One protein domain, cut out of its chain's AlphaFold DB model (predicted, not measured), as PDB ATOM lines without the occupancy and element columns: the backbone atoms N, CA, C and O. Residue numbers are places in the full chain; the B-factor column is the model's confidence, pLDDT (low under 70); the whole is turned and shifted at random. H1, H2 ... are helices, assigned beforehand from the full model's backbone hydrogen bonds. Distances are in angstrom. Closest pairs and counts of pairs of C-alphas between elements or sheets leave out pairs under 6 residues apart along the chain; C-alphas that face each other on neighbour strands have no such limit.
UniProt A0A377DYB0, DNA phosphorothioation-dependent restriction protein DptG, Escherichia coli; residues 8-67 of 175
ATOM      1  N   TRP A   8      52.806  26.724  27.004       74.06
ATOM      2  CA  TRP A   8      52.266  25.526  26.356       74.06
ATOM      3  C   TRP A   8      52.010  24.370  27.336       74.06
ATOM      4  O   TRP A   8      51.084  23.598  27.118       74.06
ATOM      5  N   GLN A   9      52.792  24.262  28.419       77.62
ATOM      6  CA  GLN A   9      52.576  23.252  29.463       77.62
ATOM      7  C   GLN A   9      51.292  23.563  30.224       77.62
ATOM      8  O   GLN A   9      50.460  22.687  30.398       77.62
ATOM      9  N   VAL A  10      51.077  24.841  30.553       76.81
ATOM     10  CA  VAL A  10      49.831  25.304  31.180       76.81
ATOM     11  C   VAL A  10      48.622  24.987  30.296       76.81
ATOM     12  O   VAL A  10      47.611  24.508  30.797       76.81
ATOM     13  N   TYR A  11      48.724  25.199  28.980       75.06
ATOM     14  CA  TYR A  11      47.651  24.844  28.048       75.06
ATOM     15  C   TYR A  11      47.350  23.336  28.040       75.06
ATOM     16  O   TYR A  11      46.187  22.941  28.106       75.06
ATOM     17  N   GLN A  12      48.386  22.492  27.999       77.00
ATOM     18  CA  GLN A  12      48.220  21.036  28.030       77.00
ATOM     19  C   GLN A  12      47.626  20.542  29.351       77.00
ATOM     20  O   GLN A  12      46.719  19.711  29.333       77.00
ATOM     21  N   ASP A  13      48.075  21.097  30.476       77.62
ATOM     22  CA  ASP A  13      47.534  20.775  31.793       77.62
ATOM     23  C   ASP A  13      46.040  21.129  31.859       77.62
ATOM     24  O   ASP A  13      45.233  20.336  32.336       77.62
ATOM     25  N   CYS A  14      45.631  22.275  31.302       71.50
ATOM     26  CA  CYS A  14      44.222  22.672  31.250       71.50
ATOM     27  C   CYS A  14      43.343  21.742  30.399       71.50
ATOM     28  O   CYS A  14      42.165  21.585  30.714       71.50
ATOM     29  N   LEU A  15      43.885  21.108  29.355       70.62
ATOM     30  CA  LEU A  15      43.154  20.117  28.555       70.62
ATOM     31  C   LEU A  15      42.980  18.776  29.290       70.62
ATOM     32  O   LEU A  15      42.024  18.053  29.016       70.62
ATOM     33  N   GLY A  16      43.879  18.450  30.225       68.38
ATOM     34  CA  GLY A  16      43.839  17.211  31.008       68.38
ATOM     35  C   GLY A  16      42.775  17.180  32.114       68.38
ATOM     36  O   GLY A  16      42.378  16.098  32.540       68.38
ATOM     37  N   TYR A  17      42.277  18.340  32.560       64.56
ATOM     38  CA  TYR A  17      41.286  18.458  33.637       64.56
ATOM     39  C   TYR A  17      39.917  18.925  33.106       64.56
ATOM     40  O   TYR A  17      39.528  20.086  33.267       64.56
ATOM     41  N   SER A  18      39.165  18.004  32.496       57.69
ATOM     42  CA  SER A  18      37.859  18.255  31.858       57.69
ATOM     43  C   SER A  18      36.807  18.918  32.764       57.69
ATOM     44  O   SER A  18      35.999  19.703  32.272       57.69
ATOM     45  N   ASP A  19      36.846  18.673  34.078       60.59
ATOM     46  CA  ASP A  19      35.868  19.194  35.050       60.59
ATOM     47  C   ASP A  19      36.129  20.659  35.471       60.59
ATOM     48  O   ASP A  19      35.274  21.341  36.036       60.59
ATOM     49  N   THR A  20      37.315  21.193  35.162       64.12
ATOM     50  CA  THR A  20      37.715  22.575  35.500       64.12
ATOM     51  C   THR A  20      37.750  23.524  34.308       64.12
ATOM     52  O   THR A  20      37.911  24.732  34.501       64.12
ATOM     53  N   SER A  21      37.540  23.023  33.089       67.44
ATOM     54  CA  SER A  21      37.673  23.787  31.842       67.44
ATOM     55  C   SER A  21      36.835  25.068  31.814       67.44
ATOM     56  O   SER A  21      37.340  26.123  31.433       67.44
ATOM     57  N   ASN A  22      35.589  25.024  32.303       76.31
ATOM     58  CA  ASN A  22      34.711  26.203  32.350       76.31
ATOM     59  C   ASN A  22      35.175  27.256  33.367       76.31
ATOM     60  O   ASN A  22      35.057  28.457  33.123       76.31
ATOM     61  N   ARG A  23      35.732  26.828  34.506       82.25
ATOM     62  CA  ARG A  23      36.285  27.747  35.508       82.25
ATOM     63  C   ARG A  23      37.544  28.423  34.977       82.25
ATOM     64  O   ARG A  23      37.661  29.639  35.071       82.25
ATOM     65  N   VAL A  24      38.452  27.647  34.385       81.75
ATOM     66  CA  VAL A  24      39.696  28.162  33.798       81.75
ATOM     67  C   VAL A  24      39.398  29.134  32.657       81.75
ATOM     68  O   VAL A  24      39.992  30.206  32.611       81.75
ATOM     69  N   LEU A  25      38.437  28.811  31.784       84.94
ATOM     70  CA  LEU A  25      38.007  29.703  30.708       84.94
ATOM     71  C   LEU A  25      37.494  31.045  31.247       84.94
ATOM     72  O   LEU A  25      37.864  32.098  30.730       84.94
ATOM     73  N   ASN A  26      36.676  31.025  32.302       86.62
ATOM     74  CA  ASN A  26      36.158  32.247  32.917       86.62
ATOM     75  C   ASN A  26      37.263  33.101  33.553       86.62
ATOM     76  O   ASN A  26      37.295  34.310  33.330       86.62
ATOM     77  N   GLU A  27      38.188  32.488  34.294       87.19
ATOM     78  CA  GLU A  27      39.347  33.185  34.872       87.19
ATOM     79  C   GLU A  27      40.245  33.791  33.785       87.19
ATOM     80  O   GLU A  27      40.662  34.946  33.884       87.19
ATOM     81  N   LEU A  28      40.493  33.045  32.707       86.38
ATOM     82  CA  LEU A  28      41.307  33.502  31.587       86.38
ATOM     83  C   LEU A  28      40.637  34.663  30.845       86.38
ATOM     84  O   LEU A  28      41.282  35.673  30.577       86.38
ATOM     85  N   ASN A  29      39.331  34.568  30.586       89.38
ATOM     86  CA  ASN A  29      38.551  35.662  30.014       89.38
ATOM     87  C   ASN A  29      38.586  36.904  30.919       89.38
ATOM     88  O   ASN A  29      38.799  38.004  30.420       89.38
ATOM     89  N   ASN A  30      38.433  36.754  32.238       90.19
ATOM     90  CA  ASN A  30      38.538  37.872  33.186       90.19
ATOM     91  C   ASN A  30      39.915  38.534  33.138       90.19
ATOM     92  O   ASN A  30      40.014  39.761  33.092       90.19
ATOM     93  N   TYR A  31      40.973  37.723  33.114       89.06
ATOM     94  CA  TYR A  31      42.334  38.216  32.981       89.06
ATOM     95  C   TYR A  31      42.528  38.975  31.666       89.06
ATOM     96  O   TYR A  31      43.060  40.080  31.692       89.06
ATOM     97  N   ILE A  32      42.059  38.437  30.534       88.50
ATOM     98  CA  ILE A  32      42.161  39.095  29.223       88.50
ATOM     99  C   ILE A  32      41.429  40.440  29.234       88.50
ATOM    100  O   ILE A  32      42.008  41.432  28.804       88.50
ATOM    101  N   GLN A  33      40.204  40.504  29.769       89.38
ATOM    102  CA  GLN A  33      39.432  41.752  29.857       89.38
ATOM    103  C   GLN A  33      40.141  42.807  30.715       89.38
ATOM    104  O   GLN A  33      40.244  43.972  30.330       89.38
ATOM    105  N   LYS A  34      40.707  42.397  31.853       88.56
ATOM    106  CA  LYS A  34      41.520  43.288  32.686       88.56
ATOM    107  C   LYS A  34      42.792  43.735  31.959       88.56
ATOM    108  O   LYS A  34      43.141  44.911  32.002       88.56
ATOM    109  N   PHE A  35      43.448  42.817  31.255       85.69
ATOM    110  CA  PHE A  35      44.681  43.069  30.520       85.69
ATOM    111  C   PHE A  35      44.487  44.062  29.368       85.69
ATOM    112  O   PHE A  35      45.356  44.901  29.148       85.69
ATOM    113  N   ILE A  36      43.366  43.997  28.638       86.69
ATOM    114  CA  ILE A  36      43.073  44.934  27.539       86.69
ATOM    115  C   ILE A  36      42.519  46.280  28.014       86.69
ATOM    116  O   ILE A  36      42.530  47.238  27.244       86.69
ATOM    117  N   SER A  37      42.057  46.361  29.265       83.38
ATOM    118  CA  SER A  37      41.406  47.548  29.819       83.38
ATOM    119  C   SER A  37      42.220  48.834  29.627       83.38
ATOM    120  O   SER A  37      43.457  48.830  29.569       83.38
ATOM    121  N   LYS A  38      41.512  49.968  29.589       72.56
ATOM    122  CA  LYS A  38      42.119  51.306  29.504       72.56
ATOM    123  C   LYS A  38      43.102  51.606  30.631       72.56
ATOM    124  O   LYS A  38      44.059  52.340  30.416       72.56
ATOM    125  N   GLU A  39      42.866  51.042  31.810       71.69
ATOM    126  CA  GLU A  39      43.703  51.249  32.992       71.69
ATOM    127  C   GLU A  39      45.051  50.532  32.870       71.69
ATOM    128  O   GLU A  39      46.070  51.059  33.312       71.69
ATOM    129  N   GLU A  40      45.084  49.350  32.243       72.25
ATOM    130  CA  GLU A  40      46.328  48.599  32.086       72.25
ATOM    131  C   GLU A  40      47.041  48.856  30.754       72.25
ATOM    132  O   GLU A  40      48.268  49.032  30.752       72.25
ATOM    133  N   ARG A  41      46.334  48.804  29.616       73.44
ATOM    134  CA  ARG A  41      46.974  48.763  28.285       73.44
ATOM    135  C   ARG A  41      46.280  49.552  27.172       73.44
ATOM    136  O   ARG A  41      46.939  49.748  26.153       73.44
ATOM    137  N   ASP A  42      45.034  50.005  27.346       79.81
ATOM    138  CA  ASP A  42      44.263  50.737  26.311       79.81
ATOM    139  C   ASP A  42      44.261  49.988  24.962       79.81
ATOM    140  O   ASP A  42      44.540  50.557  23.905       79.81
ATOM    141  N   LEU A  43      44.023  48.671  25.012       81.69
ATOM    142  CA  LEU A  43      43.940  47.816  23.825       81.69
ATOM    143  C   LEU A  43      42.490  47.734  23.320       81.69
ATOM    144  O   LEU A  43      41.562  47.970  24.094       81.69
ATOM    145  N   PRO A  44      42.273  47.395  22.031       83.06
ATOM    146  CA  PRO A  44      40.928  47.219  21.494       83.06
ATOM    147  C   PRO A  44      40.125  46.206  22.310       83.06
ATOM    148  O   PRO A  44      40.630  45.127  22.640       83.06
ATOM    149  N   GLU A  45      38.874  46.555  22.608       82.94
ATOM    150  CA  GLU A  45      37.944  45.646  23.270       82.94
ATOM    151  C   GLU A  45      37.750  44.383  22.431       82.94
ATOM    152  O   GLU A  45      37.755  44.413  21.197       82.94
ATOM    153  N   ARG A  46      37.609  43.253  23.119       83.31
ATOM    154  CA  ARG A  46      37.374  41.958  22.492       83.31
ATOM    155  C   ARG A  46      36.287  41.222  23.232       83.31
ATOM    156  O   ARG A  46      36.227  41.277  24.460       83.31
ATOM    157  N   ASP A  47      35.507  40.458  22.485       87.44
ATOM    158  CA  ASP A  47      34.539  39.550  23.071       87.44
ATOM    159  C   ASP A  47      35.235  38.466  23.901       87.44
ATOM    160  O   ASP A  47      36.426  38.164  23.742       87.44
ATOM    161  N   ARG A  48      34.479  37.893  24.837       88.12
ATOM    162  CA  ARG A  48      34.931  36.739  25.615       88.12
ATOM    163  C   ARG A  48      34.996  35.512  24.715       88.12
ATOM    164  O   ARG A  48      34.044  35.215  23.997       88.12
ATOM    165  N   ALA A  49      36.090  34.769  24.812       87.75
ATOM    166  CA  ALA A  49      36.248  33.519  24.091       87.75
ATOM    167  C   ALA A  49      35.275  32.451  24.611       87.75
ATOM    168  O   ALA A  49      35.019  32.353  25.817       87.75
ATOM    169  N   THR A  50      34.755  31.635  23.693       86.06
ATOM    170  CA  THR A  50      33.772  30.573  23.968       86.06
ATOM    171  C   THR A  50      34.416  29.248  24.371       86.06
ATOM    172  O   THR A  50      33.754  28.395  24.956       86.06
ATOM    173  N   ASN A  51      35.706  29.072  24.086       85.94
ATOM    174  CA  ASN A  51      36.487  27.893  24.437       85.94
ATOM    175  C   ASN A  51      37.914  28.288  24.856       85.94
ATOM    176  O   ASN A  51      38.362  29.417  24.640       85.94
ATOM    177  N   LEU A  52      38.626  27.347  25.487       83.50
ATOM    178  CA  LEU A  52      39.986  27.574  25.986       83.50
ATOM    179  C   LEU A  52      40.970  27.897  24.860       83.50
ATOM    180  O   LEU A  52      41.795  28.788  25.023       83.50
ATOM    181  N   GLU A  53      40.889  27.209  23.724       83.88
ATOM    182  CA  GLU A  53      41.815  27.425  22.612       83.88
ATOM    183  C   GLU A  53      41.767  28.878  22.116       83.88
ATOM    184  O   GLU A  53      42.804  29.538  22.005       83.88
ATOM    185  N   ASP A  54      40.564  29.407  21.900       86.75
ATOM    186  CA  ASP A  54      40.351  30.784  21.464       86.75
ATOM    187  C   ASP A  54      40.796  31.786  22.527       86.75
ATOM    188  O   ASP A  54      41.435  32.785  22.197       86.75
ATOM    189  N   ALA A  55      40.561  31.494  23.809       87.00
ATOM    190  CA  ALA A  55      41.022  32.342  24.904       87.00
ATOM    191  C   ALA A  55      42.560  32.423  24.955       87.00
ATOM    192  O   ALA A  55      43.131  33.502  25.118       87.00
ATOM    193  N   PHE A  56      43.254  31.299  24.755       85.12
ATOM    194  CA  PHE A  56      44.718  31.255  24.707       85.12
ATOM    195  C   PHE A  56      45.277  31.969  23.467       85.12
ATOM    196  O   PHE A  56      46.240  32.735  23.583       85.12
ATOM    197  N   LYS A  57      44.661  31.785  22.291       88.50
ATOM    198  CA  LYS A  57      45.015  32.530  21.067       88.50
ATOM    199  C   LYS A  57      44.818  34.031  21.254       88.50
ATOM    200  O   LYS A  57      45.686  34.822  20.887       88.50
ATOM    201  N   GLN A  58      43.703  34.422  21.862       89.06
ATOM    202  CA  GLN A  58      43.389  35.811  22.161       89.06
ATOM    203  C   GLN A  58      44.410  36.406  23.128       89.06
ATOM    204  O   GLN A  58      44.920  37.488  22.850       89.06
ATOM    205  N   LEU A  59      44.774  35.689  24.195       88.81
ATOM    206  CA  LEU A  59      45.822  36.109  25.122       88.81
ATOM    207  C   LEU A  59      47.164  36.331  24.406       88.81
ATOM    208  O   LEU A  59      47.812  37.354  24.627       88.81
ATOM    209  N   LEU A  60      47.571  35.415  23.523       87.25
ATOM    210  CA  LEU A  60      48.809  35.563  22.753       87.25
ATOM    211  C   LEU A  60      48.762  36.796  21.836       87.25
ATOM    212  O   LEU A  60      49.710  37.577  21.799       87.25
ATOM    213  N   SER A  61      47.639  36.995  21.145       88.00
ATOM    214  CA  SER A  61      47.399  38.142  20.261       88.00
ATOM    215  C   SER A  61      47.520  39.464  21.022       88.00
ATOM    216  O   SER A  61      48.337  40.312  20.658       88.00
ATOM    217  N   VAL A  62      46.795  39.622  22.137       87.44
ATOM    218  CA  VAL A  62      46.836  40.864  22.934       87.44
ATOM    219  C   VAL A  62      48.201  41.074  23.600       87.44
ATOM    220  O   VAL A  62      48.658  42.211  23.743       87.44
ATOM    221  N   ALA A  63      48.904  39.991  23.952       85.06
ATOM    222  CA  ALA A  63      50.255  40.052  24.501       85.06
ATOM    223  C   ALA A  63      51.309  40.497  23.475       85.06
ATOM    224  O   ALA A  63      52.337  41.040  23.874       85.06
ATOM    225  N   VAL A  64      51.084  40.306  22.176       83.19
ATOM    226  CA  VAL A  64      51.946  40.872  21.127       83.19
ATOM    227  C   VAL A  64      51.527  42.311  20.809       83.19
ATOM    228  O   VAL A  64      52.374  43.201  20.711       83.19
ATOM    229  N   GLU A  65      50.224  42.572  20.717       83.50
ATOM    230  CA  GLU A  65      49.664  43.884  20.357       83.50
ATOM    231  C   GLU A  65      50.004  44.999  21.349       83.50
ATOM    232  O   GLU A  65      50.194  46.145  20.935       83.50
ATOM    233  N   GLN A  66      50.199  44.681  22.635       80.75
ATOM    234  CA  GLN A  66      50.651  45.661  23.637       80.75
ATOM    235  C   GLN A  66      51.955  46.394  23.252       80.75
ATOM    236  O   GLN A  66      52.217  47.491  23.750       80.75
ATOM    237  N   PHE A  67      52.778  45.795  22.381       75.44
ATOM    238  CA  PHE A  67      54.037  46.364  21.893       75.44
ATOM    239  C   PHE A  67      53.899  47.114  20.560       75.44
ATOM    240  O   PHE A  67      54.851  47.762  20.126       75.44
TER     241      PHE A  67
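Overview. This is residues 8 to 67 of the 175 residues of the protein "DNA phosphorothioation-dependent restriction protein DptG" of Escherichia coli (UniProt A0A377DYB0). Two helices, H2 and H3, lie side by side and run the same way, and the long link between them, residues 37 to 51, folds back from the end of H2 to the start of H3. Short H1 makes a corner with H2 at one end. The 60 printed residues hold three named helices, H1, H2, H3, and no named strand: all helix, compact, radius of gyration of the C-alphas 11.8 A, spans 34 by 18 by 15 A.

Along the chain. Find C-alpha 8 at (52.266, 25.526, 26.356), where H1, residues 8 to 16, begins. H2, residues 21 to 36, runs 22.2 A; H3, residues 52 to 65, runs 19.8 A to C-alpha 65 at (49.664, 43.884, 20.357).

Arrangement. H1 and H2 only just touch, only at the corner, with 3 pairs of C-alphas within 8 A, the closest Cys 14 and Ser 21 at 6.7 A; H2 does so with residues 21 to 24 alone. They run opposite ways at a shallow tilt of 34.6 degrees, only just short of steep. H2 and H3 touch, closest at the C-alphas of Leu 25 and Leu 52, 5.5 A, at a shallow tilt of 17 degrees. H1 and H3 are close but not clearly touching, closest at the C-alphas of Tyr 11 and Phe 56, 7.8 A. In H1, H2 and H3 every O i to N i+4 pair is within hydrogen-bond range.

Size, cuts and confidence. The farthest C-alphas, Asp 19 and Phe 67, are 35.2 A apart. The printed part has no cut; H1 to H2 is a tight link, H2 to H3 a long one. Look for pLDDT under 70 at residues 16 to 21.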